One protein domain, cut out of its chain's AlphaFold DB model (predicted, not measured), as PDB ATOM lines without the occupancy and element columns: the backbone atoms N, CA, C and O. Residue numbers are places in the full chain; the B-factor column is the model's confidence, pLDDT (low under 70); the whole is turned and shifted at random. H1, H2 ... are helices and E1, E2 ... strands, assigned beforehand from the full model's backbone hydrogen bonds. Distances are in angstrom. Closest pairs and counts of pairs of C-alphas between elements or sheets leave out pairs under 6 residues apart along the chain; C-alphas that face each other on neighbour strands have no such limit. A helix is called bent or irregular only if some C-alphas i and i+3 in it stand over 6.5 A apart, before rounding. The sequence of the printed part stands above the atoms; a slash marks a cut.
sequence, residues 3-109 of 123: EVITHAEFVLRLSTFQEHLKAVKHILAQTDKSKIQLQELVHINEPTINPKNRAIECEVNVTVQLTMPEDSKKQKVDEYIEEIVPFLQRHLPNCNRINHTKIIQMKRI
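What this domain is: This is residues 3 to 109 of the 123 residues of an uncharacterized protein of Gracilibacillus halotolerans (UniProt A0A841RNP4). A single long, twisted sheet of four bent antiparallel strands makes a wall that curls round the helix H2, while the shorter helix H1 packs on another part of the same face. The opposite face has no named helix. The printed part has 107 residues, with two named helices and four named strands in the order E1, H1, E2, E3, H2, E4; the sheet's order is E2, E3, E1, E4. The class is mixed, helices and strands. The whole is compact, with a radius of gyration of the C-alphas of 14.6 A, yet elongated, spanning 48 by 26 by 19 A.

How they stand to each other: Begin at E1, residues 3 to 14, an inner strand that bends by 70 degrees at residue 7. Its antiparallel neighbour E3, residues 56 to 68, has N 58 at 2.9 A from O 12, within hydrogen-bond range. On the other side of E1 is the edge strand E4, residues 95 to 108, antiparallel, with N 7 and O 102 at 2.9 A; E4 bends by 87 degrees at residue 99. E2, residues 36 to 44, is the other edge strand and forms a hairpin with E3, where N 37 and O 65 are 2.8 A apart. H1, residues 20 to 29, is on the sheet at a height of 7.9 A, only just over E3, with 3 of its C-alphas falling on that strand; it runs along the strands, at 24 degrees to E3 on the local plane. The closest C-alphas of H1 and E2 are those of Leu 21 and Ile 44, 7.0 A apart. H2, residues 77 to 91, is on the same face; its closest C-alpha pair with E4 is Gln 89 and Cys 95, at 6.1 A. H1 and H2 are apart. E1, H1, E2 and E3, H2, E4 are split strand-helix-strand units, two strands running the same way with another strand between them, and both crossovers are right-handed. Every O i to N i+4 pair of H1 is within hydrogen-bond range; H2 has 5 of 11, beside 9 of 12 O i to N i+3 pairs.

Where its parts are: Find C-alpha 3 at (-14.219, 14.308, 75.637); from there E1 runs 29.2 A to C-alpha 14. H1 spans 14.0 A and E2 18.3 A. E3 covers 30.1 A from C-alpha 56 at (3.319, -12.630, 79.262). H2, 20.2 A long, is only just irregular, with C-alphas 79 and 82 6.9 A apart. E4 runs 26.2 A to C-alpha 108 at (-17.802, 18.808, 77.216).

The domain as a whole: The C-alphas farthest apart, of Gln 18 and Lys 74, are 49.2 A apart. The printed part has no cut. The link from E2 to E3 is long, and in it residues 48 to 49 pair antiparallel with residues 56 to 57 of E3. No printed residue is under 70 in pLDDT.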
ATOM      1  N   GLU A   3     -15.401  14.682  76.408       93.38
ATOM      2  CA  GLU A   3     -14.219  14.308  75.637       93.38
ATOM      3  C   GLU A   3     -12.970  14.511  76.496       93.38
ATOM      4  O   GLU A   3     -12.753  15.595  77.050       93.38
ATOM      5  N   VAL A   4     -12.134  13.478  76.578       94.75
ATOM      6  CA  VAL A   4     -10.863  13.506  77.311       94.75
ATOM      7  C   VAL A   4      -9.742  13.088  76.379       94.75
ATOM      8  O   VAL A   4      -9.802  12.010  75.805       94.75
ATOM      9  N   ILE A   5      -8.690  13.891  76.259       94.25
ATOM     10  CA  ILE A   5      -7.437  13.468  75.630       94.25
ATOM     11  C   ILE A   5      -6.444  13.200  76.752       94.25
ATOM     12  O   ILE A   5      -6.155  14.086  77.559       94.25
ATOM     13  N   THR A   6      -5.922  11.980  76.814       95.38
ATOM     14  CA  THR A   6      -4.991  11.560  77.861       95.38
ATOM     15  C   THR A   6      -3.884  10.690  77.292       95.38
ATOM     16  O   THR A   6      -4.106   9.878  76.391       95.38
ATOM     17  N   HIS A   7      -2.692  10.823  77.864       96.56
ATOM     18  CA  HIS A   7      -1.694   9.770  77.778       96.56
ATOM     19  C   HIS A   7      -2.049   8.675  78.781       96.56
ATOM     20  O   HIS A   7      -2.463   8.979  79.904       96.56
ATOM     21  N   ALA A   8      -1.888   7.422  78.378       96.12
ATOM     22  CA  ALA A   8      -2.077   6.263  79.234       96.12
ATOM     23  C   ALA A   8      -0.903   5.295  79.061       96.12
ATOM     24  O   ALA A   8      -0.573   4.900  77.941       96.12
ATOM     25  N   GLU A   9      -0.315   4.911  80.188       96.56
ATOM     26  CA  GLU A   9       0.643   3.819  80.309       96.56
ATOM     27  C   GLU A   9      -0.073   2.650  80.977       96.56
ATOM     28  O   GLU A   9      -0.615   2.778  82.082       96.56
ATOM     29  N   PHE A  10      -0.099   1.503  80.313       96.25
ATOM     30  CA  PHE A  10      -0.820   0.343  80.812       96.25
ATOM     31  C   PHE A  10      -0.158  -0.966  80.415       96.25
ATOM     32  O   PHE A  10       0.610  -1.047  79.460       96.25
ATOM     33  N   VAL A  11      -0.478  -2.010  81.172       95.56
ATOM     34  CA  VAL A  11       0.028  -3.358  80.943       95.56
ATOM     35  C   VAL A  11      -1.012  -4.163  80.188       95.56
ATOM     36  O   VAL A  11      -2.138  -4.349  80.652       95.56
ATOM     37  N   LEU A  12      -0.601  -4.688  79.044       95.12
ATOM     38  CA  LEU A  12      -1.387  -5.530  78.169       95.12
ATOM     39  C   LEU A  12      -0.917  -6.982  78.303       95.12
ATOM     40  O   LEU A  12       0.282  -7.266  78.241       95.12
ATOM     41  N   ARG A  13      -1.853  -7.918  78.480       93.81
ATOM     42  CA  ARG A  13      -1.531  -9.354  78.500       93.81
ATOM     43  C   ARG A  13      -1.454  -9.913  77.080       93.81
ATOM     44  O   ARG A  13      -2.391  -9.776  76.297       93.81
ATOM     45  N   LEU A  14      -0.356 -10.600  76.783       93.69
ATOM     46  CA  LEU A  14      -0.093 -11.243  75.500       93.69
ATOM     47  C   LEU A  14      -0.173 -12.767  75.613       93.69
ATOM     48  O   LEU A  14       0.023 -13.348  76.679       93.69
ATOM     49  N   SER A  15      -0.440 -13.421  74.485       90.56
ATOM     50  CA  SER A  15      -0.409 -14.883  74.362       90.56
ATOM     51  C   SER A  15       0.972 -15.427  73.981       90.56
ATOM     52  O   SER A  15       1.230 -16.612  74.173       90.56
ATOM     53  N   THR A  16       1.865 -14.589  73.441       90.06
ATOM     54  CA  THR A  16       3.190 -14.993  72.948       90.06
ATOM     55  C   THR A  16       4.199 -13.839  73.004       90.06
ATOM     56  O   THR A  16       3.819 -12.669  72.976       90.06
ATOM     57  N   PHE A  17       5.489 -14.184  73.068       92.00
ATOM     58  CA  PHE A  17       6.619 -13.256  72.911       92.00
ATOM     59  C   PHE A  17       6.855 -12.861  71.450       92.00
ATOM     60  O   PHE A  17       7.325 -11.761  71.154       92.00
ATOM     61  N   GLN A  18       6.567 -13.783  70.530       90.19
ATOM     62  CA  GLN A  18       6.849 -13.595  69.115       90.19
ATOM     63  C   GLN A  18       5.887 -12.578  68.507       90.19
ATOM     64  O   GLN A  18       4.700 -12.569  68.816       90.19
ATOM     65  N   GLU A  19       6.411 -11.727  67.625       89.38
ATOM     66  CA  GLU A  19       5.635 -10.700  66.921       89.38
ATOM     67  C   GLU A  19       4.797  -9.786  67.841       89.38
ATOM     68  O   GLU A  19       3.757  -9.270  67.425       89.38
ATOM     69  N   HIS A  20       5.248  -9.550  69.079       90.25
ATOM     70  CA  HIS A  20       4.486  -8.809  70.089       90.25
ATOM     71  C   HIS A  20       4.006  -7.435  69.591       90.25
ATOM     72  O   HIS A  20       2.864  -7.065  69.843       90.25
ATOM     73  N   LEU A  21       4.803  -6.717  68.790       91.38
ATOM     74  CA  LEU A  21       4.385  -5.449  68.177       91.38
ATOM     75  C   LEU A  21       3.141  -5.600  67.288       91.38
ATOM     76  O   LEU A  21       2.239  -4.761  67.338       91.38
ATOM     77  N   LYS A  22       3.073  -6.660  66.469       91.94
ATOM     78  CA  LYS A  22       1.898  -6.950  65.632       91.94
ATOM     79  C   LYS A  22       0.714  -7.358  66.504       91.94
ATOM     80  O   LYS A  22      -0.393  -6.884  66.265       91.94
ATOM     81  N   ALA A  23       0.956  -8.181  67.525       92.25
ATOM     82  CA  ALA A  23      -0.076  -8.627  68.455       92.25
ATOM     83  C   ALA A  23      -0.705  -7.450  69.219       92.25
ATOM     84  O   ALA A  23      -1.926  -7.318  69.227       92.25
ATOM     85  N   VAL A  24       0.107  -6.549  69.781       93.25
ATOM     86  CA  VAL A  24      -0.367  -5.338  70.468       93.25
ATOM     87  C   VAL A  24      -1.188  -4.475  69.516       93.25
ATOM     88  O   VAL A  24      -2.319  -4.127  69.838       93.25
ATOM     89  N   LYS A  25      -0.682  -4.181  68.309       92.81
ATOM     90  CA  LYS A  25      -1.436  -3.397  67.313       92.81
ATOM     91  C   LYS A  25      -2.772  -4.046  66.952       92.81
ATOM     92  O   LYS A  25      -3.773  -3.345  66.845       92.81
ATOM     93  N   HIS A  26      -2.795  -5.368  66.785       93.19
ATOM     94  CA  HIS A  26      -4.020  -6.107  66.498       93.19
ATOM     95  C   HIS A  26      -5.027  -6.013  67.648       93.19
ATOM     96  O   HIS A  26      -6.198  -5.748  67.401       93.19
ATOM     97  N   ILE A  27      -4.575  -6.165  68.896       92.81
ATOM     98  CA  ILE A  27      -5.425  -6.049  70.086       92.81
ATOM     99  C   ILE A  27      -5.987  -4.628  70.202       92.81
ATOM    100  O   ILE A  27      -7.195  -4.458  70.329       92.81
ATOM    101  N   LEU A  28      -5.151  -3.596  70.068       92.38
ATOM    102  CA  LEU A  28      -5.610  -2.205  70.134       92.38
ATOM    103  C   LEU A  28      -6.570  -1.839  68.996       92.38
ATOM    104  O   LEU A  28      -7.458  -1.014  69.201       92.38
ATOM    105  N   ALA A  29      -6.452  -2.469  67.826       91.62
ATOM    106  CA  ALA A  29      -7.389  -2.272  66.723       91.62
ATOM    107  C   ALA A  29      -8.811  -2.782  67.027       91.62
ATOM    108  O   ALA A  29      -9.752  -2.358  66.359       91.62
ATOM    109  N   GLN A  30      -8.975  -3.655  68.029       91.81
ATOM    110  CA  GLN A  30     -10.275  -4.159  68.488       91.81
ATOM    111  C   GLN A  30     -10.977  -3.208  69.471       91.81
ATOM    112  O   GLN A  30     -12.110  -3.466  69.866       91.81
ATOM    113  N   THR A  31     -10.318  -2.120  69.877       92.50
ATOM    114  CA  THR A  31     -10.894  -1.127  70.791       92.50
ATOM    115  C   THR A  31     -12.142  -0.486  70.178       92.50
ATOM    116  O   THR A  31     -12.136  -0.087  69.010       92.50
ATOM    117  N   ASP A  32     -13.205  -0.348  70.975       92.31
ATOM    118  CA  ASP A  32     -14.428   0.339  70.560       92.31
ATOM    119  C   ASP A  32     -14.156   1.831  70.328       92.31
ATOM    120  O   ASP A  32     -14.068   2.630  71.266       92.31
ATOM    121  N   LYS A  33     -14.072   2.206  69.049       91.38
ATOM    122  CA  LYS A  33     -13.780   3.571  68.598       91.38
ATOM    123  C   LYS A  33     -14.828   4.599  69.020       91.38
ATOM    124  O   LYS A  33     -14.521   5.785  69.018       91.38
ATOM    125  N   SER A  34     -16.044   4.177  69.382       90.88
ATOM    126  CA  SER A  34     -17.070   5.090  69.903       90.88
ATOM    127  C   SER A  34     -16.778   5.548  71.337       90.88
ATOM    128  O   SER A  34     -17.284   6.585  71.768       90.88
ATOM    129  N   LYS A  35     -15.956   4.788  72.075       94.06
ATOM    130  CA  LYS A  35     -15.574   5.048  73.470       94.06
ATOM    131  C   LYS A  35     -14.132   5.501  73.600       94.06
ATOM    132  O   LYS A  35     -13.862   6.418  74.368       94.06
ATOM    133  N   ILE A  36     -13.224   4.855  72.874       95.50
ATOM    134  CA  ILE A  36     -11.791   5.127  72.908       95.50
ATOM    135  C   ILE A  36     -11.262   5.161  71.480       95.50
ATOM    136  O   ILE A  36     -11.223   4.149  70.782       95.50
ATOM    137  N   GLN A  37     -10.777   6.323  71.067       94.69
ATOM    138  CA  GLN A  37     -10.051   6.496  69.822       94.69
ATOM    139  C   GLN A  37      -8.553   6.589  70.114       94.69
ATOM    140  O   GLN A  37      -8.091   7.502  70.796       94.69
ATOM    141  N   LEU A  38      -7.783   5.642  69.579       93.06
ATOM    142  CA  LEU A  38      -6.326   5.705  69.606       93.06
ATOM    143  C   LEU A  38      -5.858   6.835  68.683       93.06
ATOM    144  O   LEU A  38      -6.070   6.762  67.472       93.06
ATOM    145  N   GLN A  39      -5.241   7.862  69.262       92.00
ATOM    146  CA  GLN A  39      -4.670   8.990  68.519       92.00
ATOM    147  C   GLN A  39      -3.238   8.667  68.099       92.00
ATOM    148  O   GLN A  39      -2.864   8.839  66.942       92.00
ATOM    149  N   GLU A  40      -2.453   8.134  69.034       91.19
ATOM    150  CA  GLU A  40      -1.048   7.822  68.810       91.19
ATOM    151  C   GLU A  40      -0.620   6.619  69.650       91.19
ATOM    152  O   GLU A  40      -0.935   6.517  70.837       91.19
ATOM    153  N   LEU A  41       0.135   5.712  69.031       91.50
ATOM    154  CA  LEU A  41       0.869   4.666  69.731       91.50
ATOM    155  C   LEU A  41       2.292   5.173  69.966       91.50
ATOM    156  O   LEU A  41       3.108   5.156  69.047       91.50
ATOM    157  N   VAL A  42       2.564   5.631  71.186       88.81
ATOM    158  CA  VAL A  42       3.828   6.286  71.543       88.81
ATOM    159  C   VAL A  42       4.940   5.254  71.670       88.81
ATOM    160  O   VAL A  42       6.015   5.413  71.094       88.81
ATOM    161  N   HIS A  43       4.692   4.179  72.422       93.06
ATOM    162  CA  HIS A  43       5.708   3.164  72.669       93.06
ATOM    163  C   HIS A  43       5.106   1.806  73.053       93.06
ATOM    164  O   HIS A  43       4.033   1.735  73.651       93.06
ATOM    165  N   ILE A  44       5.814   0.730  72.711       94.62
ATOM    166  CA  ILE A  44       5.536  -0.641  73.148       94.62
ATOM    167  C   ILE A  44       6.852  -1.189  73.698       94.62
ATOM    168  O   ILE A  44       7.832  -1.245  72.953       94.62
ATOM    169  N   ASN A  45       6.870  -1.578  74.971       94.44
ATOM    170  CA  ASN A  45       8.051  -2.175  75.593       94.44
ATOM    171  C   ASN A  45       8.209  -3.640  75.161       94.44
ATOM    172  O   ASN A  45       7.260  -4.285  74.717       94.44
ATOM    173  N   GLU A  46       9.397  -4.205  75.365       94.31
ATOM    174  CA  GLU A  46       9.580  -5.650  75.221       94.31
ATOM    175  C   GLU A  46       8.698  -6.416  76.231       94.31
ATOM    176  O   GLU A  46       8.581  -6.012  77.396       94.31
ATOM    177  N   PRO A  47       8.070  -7.531  75.821       95.56
ATOM    178  CA  PRO A  47       7.258  -8.347  76.707       95.56
ATOM    179  C   PRO A  47       8.099  -9.026  77.793       95.56
ATOM    180  O   PRO A  47       9.218  -9.482  77.567       95.56
ATOM    181  N   THR A  48       7.518  -9.166  78.980       96.19
ATOM    182  CA  THR A  48       8.134  -9.799  80.152       96.19
ATOM    183  C   THR A  48       7.202 -10.847  80.760       96.19
ATOM    184  O   THR A  48       6.000 -10.858  80.495       96.19
ATOM    185  N   ILE A  49       7.745 -11.763  81.570       95.94
ATOM    186  CA  ILE A  49       6.928 -12.701  82.352       95.94
ATOM    187  C   ILE A  49       6.620 -12.065  83.699       95.94
ATOM    188  O   ILE A  49       7.530 -11.806  84.488       95.94
ATOM    189  N   ASN A  50       5.340 -11.900  84.014       92.94
ATOM    190  CA  ASN A  50       4.930 -11.492  85.346       92.94
ATOM    191  C   ASN A  50       5.228 -12.622  86.353       92.94
ATOM    192  O   ASN A  50       4.714 -13.737  86.213       92.94
ATOM    193  N   PRO A  51       6.036 -12.372  87.400       93.00
ATOM    194  CA  PRO A  51       6.485 -13.423  88.308       93.00
ATOM    195  C   PRO A  51       5.361 -13.998  89.178       93.00
ATOM    196  O   PRO A  51       5.479 -15.129  89.642       93.00
ATOM    197  N   LYS A  52       4.267 -13.253  89.393       93.00
ATOM    198  CA  LYS A  52       3.167 -13.660  90.282       93.00
ATOM    199  C   LYS A  52       2.192 -14.626  89.618       93.00
ATOM    200  O   LYS A  52       1.655 -15.501  90.284       93.00
ATOM    201  N   ASN A  53       1.936 -14.443  88.324       91.50
ATOM    202  CA  ASN A  53       0.902 -15.182  87.591       91.50
ATOM    203  C   ASN A  53       1.437 -15.894  86.331       91.50
ATOM    204  O   ASN A  53       0.666 -16.554  85.640       91.50
ATOM    205  N   ARG A  54       2.741 -15.760  86.037       92.81
ATOM    206  CA  ARG A  54       3.449 -16.348  84.886       92.81
ATOM    207  C   ARG A  54       2.912 -15.918  83.515       92.81
ATOM    208  O   ARG A  54       3.254 -16.541  82.514       92.81
ATOM    209  N   ALA A  55       2.107 -14.861  83.453       94.12
ATOM    210  CA  ALA A  55       1.593 -14.335  82.198       94.12
ATOM    211  C   ALA A  55       2.647 -13.519  81.450       94.12
ATOM    212  O   ALA A  55       3.506 -12.889  82.066       94.12
ATOM    213  N   ILE A  56       2.535 -13.509  80.123       95.00
ATOM    214  CA  ILE A  56       3.319 -12.630  79.262       95.00
ATOM    215  C   ILE A  56       2.625 -11.272  79.259       95.00
ATOM    216  O   ILE A  56       1.445 -11.164  78.924       95.00
ATOM    217  N   GLU A  57       3.348 -10.245  79.670       95.56
ATOM    218  CA  GLU A  57       2.838  -8.895  79.856       95.56
ATOM    219  C   GLU A  57       3.744  -7.904  79.136       95.56
ATOM    220  O   GLU A  57       4.965  -8.043  79.123       95.56
ATOM    221  N   CYS A  58       3.136  -6.903  78.521       95.62
ATOM    222  CA  CYS A  58       3.819  -5.859  77.782       95.62
ATOM    223  C   CYS A  58       3.283  -4.514  78.248       95.62
ATOM    224  O   CYS A  58       2.071  -4.332  78.341       95.62
ATOM    225  N   GLU A  59       4.170  -3.570  78.523       96.12
ATOM    226  CA  GLU A  59       3.768  -2.199  78.804       96.12
ATOM    227  C   GLU A  59       3.605  -1.429  77.495       96.12
ATOM    228  O   GLU A  59       4.392  -1.589  76.556       96.12
ATOM    229  N   VAL A  60       2.542  -0.641  77.419       96.56
ATOM    230  CA  VAL A  60       2.148   0.099  76.230       96.56
ATOM    231  C   VAL A  60       1.844   1.535  76.632       96.56
ATOM    232  O   VAL A  60       1.091   1.781  77.575       96.56
ATOM    233  N   ASN A  61       2.412   2.470  75.878       96.31
ATOM    234  CA  ASN A  61       2.204   3.902  76.021       96.31
ATOM    235  C   ASN A  61       1.432   4.432  74.819       96.31
ATOM    236  O   ASN A  61       1.862   4.285  73.671       96.31
ATOM    237  N   VAL A  62       0.296   5.067  75.085       95.94
ATOM    238  CA  VAL A  62      -0.594   5.598  74.050       95.94
ATOM    239  C   VAL A  62      -1.103   6.982  74.399       95.94
ATOM    240  O   VAL A  62      -1.262   7.333  75.567       95.94
ATOM    241  N   THR A  63      -1.443   7.735  73.362       96.12
ATOM    242  CA  THR A  63      -2.346   8.878  73.454       96.12
ATOM    243  C   THR A  63      -3.711   8.431  72.957       96.12
ATOM    244  O   THR A  63      -3.849   7.939  71.833       96.12
ATOM    245  N   VAL A  64      -4.730   8.599  73.792       96.19
ATOM    246  CA  VAL A  64      -6.108   8.215  73.479       96.19
ATOM    247  C   VAL A  64      -7.054   9.380  73.704       96.19
ATOM    248  O   VAL A  64      -6.858  10.205  74.598       96.19
ATOM    249  N   GLN A  65      -8.099   9.414  72.888       96.12
ATOM    250  CA  GLN A  65      -9.269  10.244  73.094       96.12
ATOM    251  C   GLN A  65     -10.402   9.369  73.627       96.12
ATOM    252  O   GLN A  65     -10.747   8.355  73.023       96.12
ATOM    253  N   LEU A  66     -10.967   9.759  74.762       95.62
ATOM    254  CA  LEU A  66     -12.070   9.090  75.432       95.62
ATOM    255  C   LEU A  66     -13.350   9.881  75.206       95.62
ATOM    256  O   LEU A  66     -13.352  11.106  75.334       95.62
ATOM    257  N   THR A  67     -14.434   9.166  74.946       94.81
ATOM    258  CA  THR A  67     -15.785   9.719  74.859       94.81
ATOM    259  C   THR A  67     -16.602   9.139  76.007       94.81
ATOM    260  O   THR A  67     -17.225   8.077  75.895       94.81
ATOM    261  N   MET A  68     -16.561   9.823  77.146       92.94
ATOM    262  CA  MET A  68     -17.189   9.382  78.386       92.94
ATOM    263  C   MET A  68     -18.642   9.874  78.467       92.94
ATOM    264  O   MET A  68     -18.942  11.001  78.044       92.94
ATOM    265  N   PRO A  69     -19.570   9.046  78.984       90.81
ATOM    266  CA  PRO A  69     -20.916   9.504  79.289       90.81
ATOM    267  C   PRO A  69     -20.870  10.623  80.331       90.81
ATOM    268  O   PRO A  69     -19.945  10.716  81.132       90.81
ATOM    269  N   GLU A  70     -21.860  11.501  80.270       86.69
ATOM    270  CA  GLU A  70     -22.033  12.584  81.231       86.69
ATOM    271  C   GLU A  70     -23.291  12.276  82.036       86.69
ATOM    272  O   GLU A  70     -24.377  12.214  81.459       86.69
ATOM    273  N   ASP A  71     -23.144  12.077  83.343       82.31
ATOM    274  CA  ASP A  71     -24.270  11.739  84.221       82.31
ATOM    275  C   ASP A  71     -25.096  12.986  84.568       82.31
ATOM    276  O   ASP A  71     -26.310  12.919  84.771       82.31
ATOM    277  N   SER A  72     -24.455  14.160  84.595       81.38
ATOM    278  CA  SER A  72     -25.110  15.439  84.858       81.38
ATOM    279  C   SER A  72     -24.411  16.599  84.156       81.38
ATOM    280  O   SER A  72     -23.233  16.867  84.396       81.38
ATOM    281  N   LYS A  73     -25.179  17.385  83.384       77.12
ATOM    282  CA  LYS A  73     -24.703  18.630  82.744       77.12
ATOM    283  C   LYS A  73     -24.277  19.711  83.754       77.12
ATOM    284  O   LYS A  73     -23.614  20.675  83.378       77.12
ATOM    285  N   LYS A  74     -24.669  19.578  85.031       79.19
ATOM    286  CA  LYS A  74     -24.313  20.514  86.116       79.19
ATOM    287  C   LYS A  74     -23.015  20.137  86.838       79.19
ATOM    288  O   LYS A  74     -22.427  21.009  87.470       79.19
ATOM    289  N   GLN A  75     -22.591  18.874  86.755       82.75
ATOM    290  CA  GLN A  75     -21.335  18.395  87.338       82.75
ATOM    291  C   GLN A  75     -20.166  19.030  86.598       82.75
ATOM    292  O   GLN A  75     -20.225  19.149  85.370       82.75
ATOM    293  N   LYS A  76     -19.124  19.475  87.300       85.25
ATOM    294  CA  LYS A  76     -17.980  20.107  86.636       85.25
ATOM    295  C   LYS A  76     -17.143  19.059  85.898       85.25
ATOM    296  O   LYS A  76     -17.176  17.881  86.218       85.25
ATOM    297  N   VAL A  77     -16.420  19.480  84.860       84.25
ATOM    298  CA  VAL A  77     -15.680  18.551  83.983       84.25
ATOM    299  C   VAL A  77     -14.526  17.870  84.724       84.25
ATOM    300  O   VAL A  77     -14.291  16.685  84.531       84.25
ATOM    301  N   ASP A  78     -13.845  18.601  85.599       84.88
ATOM    302  CA  ASP A  78     -12.767  18.118  86.464       84.88
ATOM    303  C   ASP A  78     -13.225  17.048  87.466       84.88
ATOM    304  O   ASP A  78     -12.438  16.187  87.844       84.88
ATOM    305  N   GLU A  79     -14.504  17.023  87.838       87.75
ATOM    306  CA  GLU A  79     -15.051  15.987  88.725       87.75
ATOM    307  C   GLU A  79     -15.132  14.610  88.037       87.75
ATOM    308  O   GLU A  79     -15.243  13.595  88.713       87.75
ATOM    309  N   TYR A  80     -15.023  14.538  86.705       88.44
ATOM    310  CA  TYR A  80     -14.974  13.271  85.961       88.44
ATOM    311  C   TYR A  80     -13.556  12.675  85.879       88.44
ATOM    312  O   TYR A  80     -13.367  11.629  85.256       88.44
ATOM    313  N   ILE A  81     -12.540  13.319  86.468       90.19
ATOM    314  CA  ILE A  81     -11.152  12.825  86.444       90.19
ATOM    315  C   ILE A  81     -11.043  11.433  87.075       90.19
ATOM    316  O   ILE A  81     -10.339  10.569  86.548       90.19
ATOM    317  N   GLU A  82     -11.771  11.200  88.168       89.94
ATOM    318  CA  GLU A  82     -11.766   9.927  88.901       89.94
ATOM    319  C   GLU A  82     -12.322   8.763  88.062       89.94
ATOM    320  O   GLU A  82     -11.937   7.610  88.255       89.94
ATOM    321  N   GLU A  83     -13.140   9.071  87.053       92.75
ATOM    322  CA  GLU A  83     -13.760   8.091  86.160       92.75
ATOM    323  C   GLU A  83     -12.855   7.671  84.991       92.75
ATOM    324  O   GLU A  83     -13.119   6.661  84.337       92.75
ATOM    325  N   ILE A  84     -11.755   8.388  84.724       93.38
ATOM    326  CA  ILE A  84     -10.889   8.126  83.559       93.38
ATOM    327  C   ILE A  84     -10.225   6.751  83.645       93.38
ATOM    328  O   ILE A  84     -10.262   5.983  82.683       93.38
ATOM    329  N   VAL A  85      -9.613   6.416  84.786       94.81
ATOM    330  CA  VAL A  85      -8.911   5.133  84.954       94.81
ATOM    331  C   VAL A  85      -9.888   3.949  84.890       94.81
ATOM    332  O   VAL A  85      -9.630   3.035  84.099       94.81
ATOM    333  N   PRO A  86     -11.024   3.946  85.622       94.69
ATOM    334  CA  PRO A  86     -12.051   2.916  85.467       94.69
ATOM    335  C   PRO A  86     -12.567   2.785  84.030       94.69
ATOM    336  O   PRO A  86     -12.759   1.671  83.537       94.69
ATOM    337  N   PHE A  87     -12.765   3.908  83.332       95.31
ATOM    338  CA  PHE A  87     -13.228   3.910  81.948       95.31
ATOM    339  C   PHE A  87     -12.209   3.259  81.004       95.31
ATOM    340  O   PHE A  87     -12.571   2.388  80.210       95.31
ATOM    341  N   LEU A  88     -10.926   3.612  81.129       95.06
ATOM    342  CA  LEU A  88      -9.837   2.992  80.372       95.06
ATOM    343  C   LEU A  88      -9.767   1.481  80.619       95.06
ATOM    344  O   LEU A  88      -9.732   0.716  79.662       95.06
ATOM    345  N   GLN A  89      -9.804   1.039  81.880       94.12
ATOM    346  CA  GLN A  89      -9.749  -0.389  82.226       94.12
ATOM    347  C   GLN A  89     -10.918  -1.187  81.644       94.12
ATOM    348  O   GLN A  89     -10.743  -2.336  81.249       94.12
ATOM    349  N   ARG A  90     -12.110  -0.582  81.588       94.38
ATOM    350  CA  ARG A  90     -13.316  -1.227  81.056       94.38
ATOM    351  C   ARG A  90     -13.286  -1.369  79.536       94.38
ATOM    352  O   ARG A  90     -13.846  -2.330  79.013       94.38
ATOM    353  N   HIS A  91     -12.692  -0.404  78.835       94.81
ATOM    354  CA  HIS A  91     -12.811  -0.290  77.380       94.81
ATOM    355  C   HIS A  91     -11.522  -0.613  76.610       94.81
ATOM    356  O   HIS A  91     -11.602  -0.876  75.410       94.81
ATOM    357  N   LEU A  92     -10.352  -0.641  77.259       93.25
ATOM    358  CA  LEU A  92      -9.115  -1.118  76.641       93.25
ATOM    359  C   LEU A  92      -9.049  -2.655  76.668       93.25
ATOM    360  O   LEU A  92      -9.096  -3.261  77.743       93.25
ATOM    361  N   PRO A  93      -8.886  -3.313  75.509       90.38
ATOM    362  CA  PRO A  93      -8.855  -4.766  75.436       90.38
ATOM    363  C   PRO A  93      -7.589  -5.333  76.086       90.38
ATOM    364  O   PRO A  93      -6.488  -4.810  75.912       90.38
ATOM    365  N   ASN A  94      -7.746  -6.437  76.821       90.81
ATOM    366  CA  ASN A  94      -6.664  -7.149  77.515       90.81
ATOM    367  C   ASN A  94      -5.791  -6.262  78.423       90.81
ATOM    368  O   ASN A  94      -4.645  -6.615  78.723       90.81
ATOM    369  N   CYS A  95      -6.332  -5.130  78.877       92.75
ATOM    370  CA  CYS A  95      -5.693  -4.265  79.852       92.75
ATOM    371  C   CYS A  95      -5.721  -4.942  81.227       92.75
ATOM    372  O   CYS A  95      -6.772  -5.096  81.842       92.75
ATOM    373  N   ASN A  96      -4.550  -5.341  81.719       89.62
ATOM    374  CA  ASN A  96      -4.397  -5.931  83.047       89.62
ATOM    375  C   ASN A  96      -4.400  -4.852  84.138       89.62
ATOM    376  O   ASN A  96      -5.011  -5.021  85.190       89.62
ATOM    377  N   ARG A  97      -3.702  -3.738  83.893       93.31
ATOM    378  CA  ARG A  97      -3.658  -2.581  84.795       93.31
ATOM    379  C   ARG A  97      -3.258  -1.318  84.047       93.31
ATOM    380  O   ARG A  97      -2.512  -1.396  83.075       93.31
ATOM    381  N   ILE A  98      -3.682  -0.175  84.570       95.38
ATOM    382  CA  ILE A  98      -3.186   1.147  84.180       95.38
ATOM    383  C   ILE A  98      -2.094   1.528  85.184       95.38
ATOM    384  O   ILE A  98      -2.358   1.523  86.386       95.38
ATOM    385  N   ASN A  99      -0.880   1.802  84.713       93.12
ATOM    386  CA  ASN A  99       0.228   2.238  85.565       93.12
ATOM    387  C   ASN A  99       0.165   3.748  85.805       93.12
ATOM    388  O   ASN A  99       0.369   4.213  86.926       93.12
ATOM    389  N   HIS A 100      -0.109   4.507  84.743       93.94
ATOM    390  CA  HIS A 100      -0.085   5.961  84.773       93.94
ATOM    391  C   HIS A 100      -1.050   6.562  83.749       93.94
ATOM    392  O   HIS A 100      -1.245   6.024  82.658       93.94
ATOM    393  N   THR A 101      -1.625   7.715  84.087       95.06
ATOM    394  CA  THR A 101      -2.419   8.535  83.168       95.06
ATOM    395  C   THR A 101      -2.064   9.999  83.343       95.06
ATOM    396  O   THR A 101      -2.016  10.493  84.470       95.06
ATOM    397  N   LYS A 102      -1.898  10.708  82.227       95.19
ATOM    398  CA  LYS A 102      -1.707  12.158  82.213       95.19
ATOM    399  C   LYS A 102      -2.737  12.800  81.299       95.19
ATOM    400  O   LYS A 102      -2.660  12.669  80.077       95.19
ATOM    401  N   ILE A 103      -3.661  13.536  81.905       93.88
ATOM    402  CA  ILE A 103      -4.711  14.265  81.196       93.88
ATOM    403  C   ILE A 103      -4.075  15.446  80.465       93.88
ATOM    404  O   ILE A 103      -3.394  16.270  81.074       93.88
ATOM    405  N   ILE A 104      -4.295  15.508  79.156       93.94
ATOM    406  CA  ILE A 104      -3.835  16.601  78.295       93.94
ATOM    407  C   ILE A 104      -4.949  17.635  78.156       93.94
ATOM    408  O   ILE A 104      -4.711  18.833  78.275       93.94
ATOM    409  N   GLN A 105      -6.173  17.164  77.913       92.56
ATOM    410  CA  GLN A 105      -7.335  18.013  77.699       92.56
ATOM    411  C   GLN A 105      -8.599  17.309  78.180       92.56
ATOM    412  O   GLN A 105      -8.744  16.099  78.024       92.56
ATOM    413  N   MET A 106      -9.544  18.089  78.699       92.31
ATOM    414  CA  MET A 106     -10.861  17.606  79.086       92.31
ATOM    415  C   MET A 106     -11.908  18.674  78.776       92.31
ATOM    416  O   MET A 106     -11.733  19.832  79.158       92.31
ATOM    417  N   LYS A 107     -12.977  18.321  78.059       90.38
ATOM    418  CA  LYS A 107     -14.056  19.261  77.714       90.38
ATOM    419  C   LYS A 107     -15.391  18.548  77.538       90.38
ATOM    420  O   LYS A 107     -15.439  17.364  77.218       90.38
ATOM    421  N   ARG A 108     -16.492  19.288  77.675       89.88
ATOM    422  CA  ARG A 108     -17.802  18.808  77.216       89.88
ATOM    423  C   ARG A 108     -17.847  18.813  75.695       89.88
ATOM    424  O   ARG A 108     -17.429  19.784  75.066       89.88
ATOM    425  N   ILE A 109     -18.407  17.754  75.126       84.75
ATOM    426  CA  ILE A 109     -18.878  17.769  73.747       84.75
ATOM    427  C   ILE A 109     -20.163  18.595  73.764       84.75
ATOM    428  O   ILE A 109     -21.174  18.161  74.317       84.75
TER     429      ILE A 109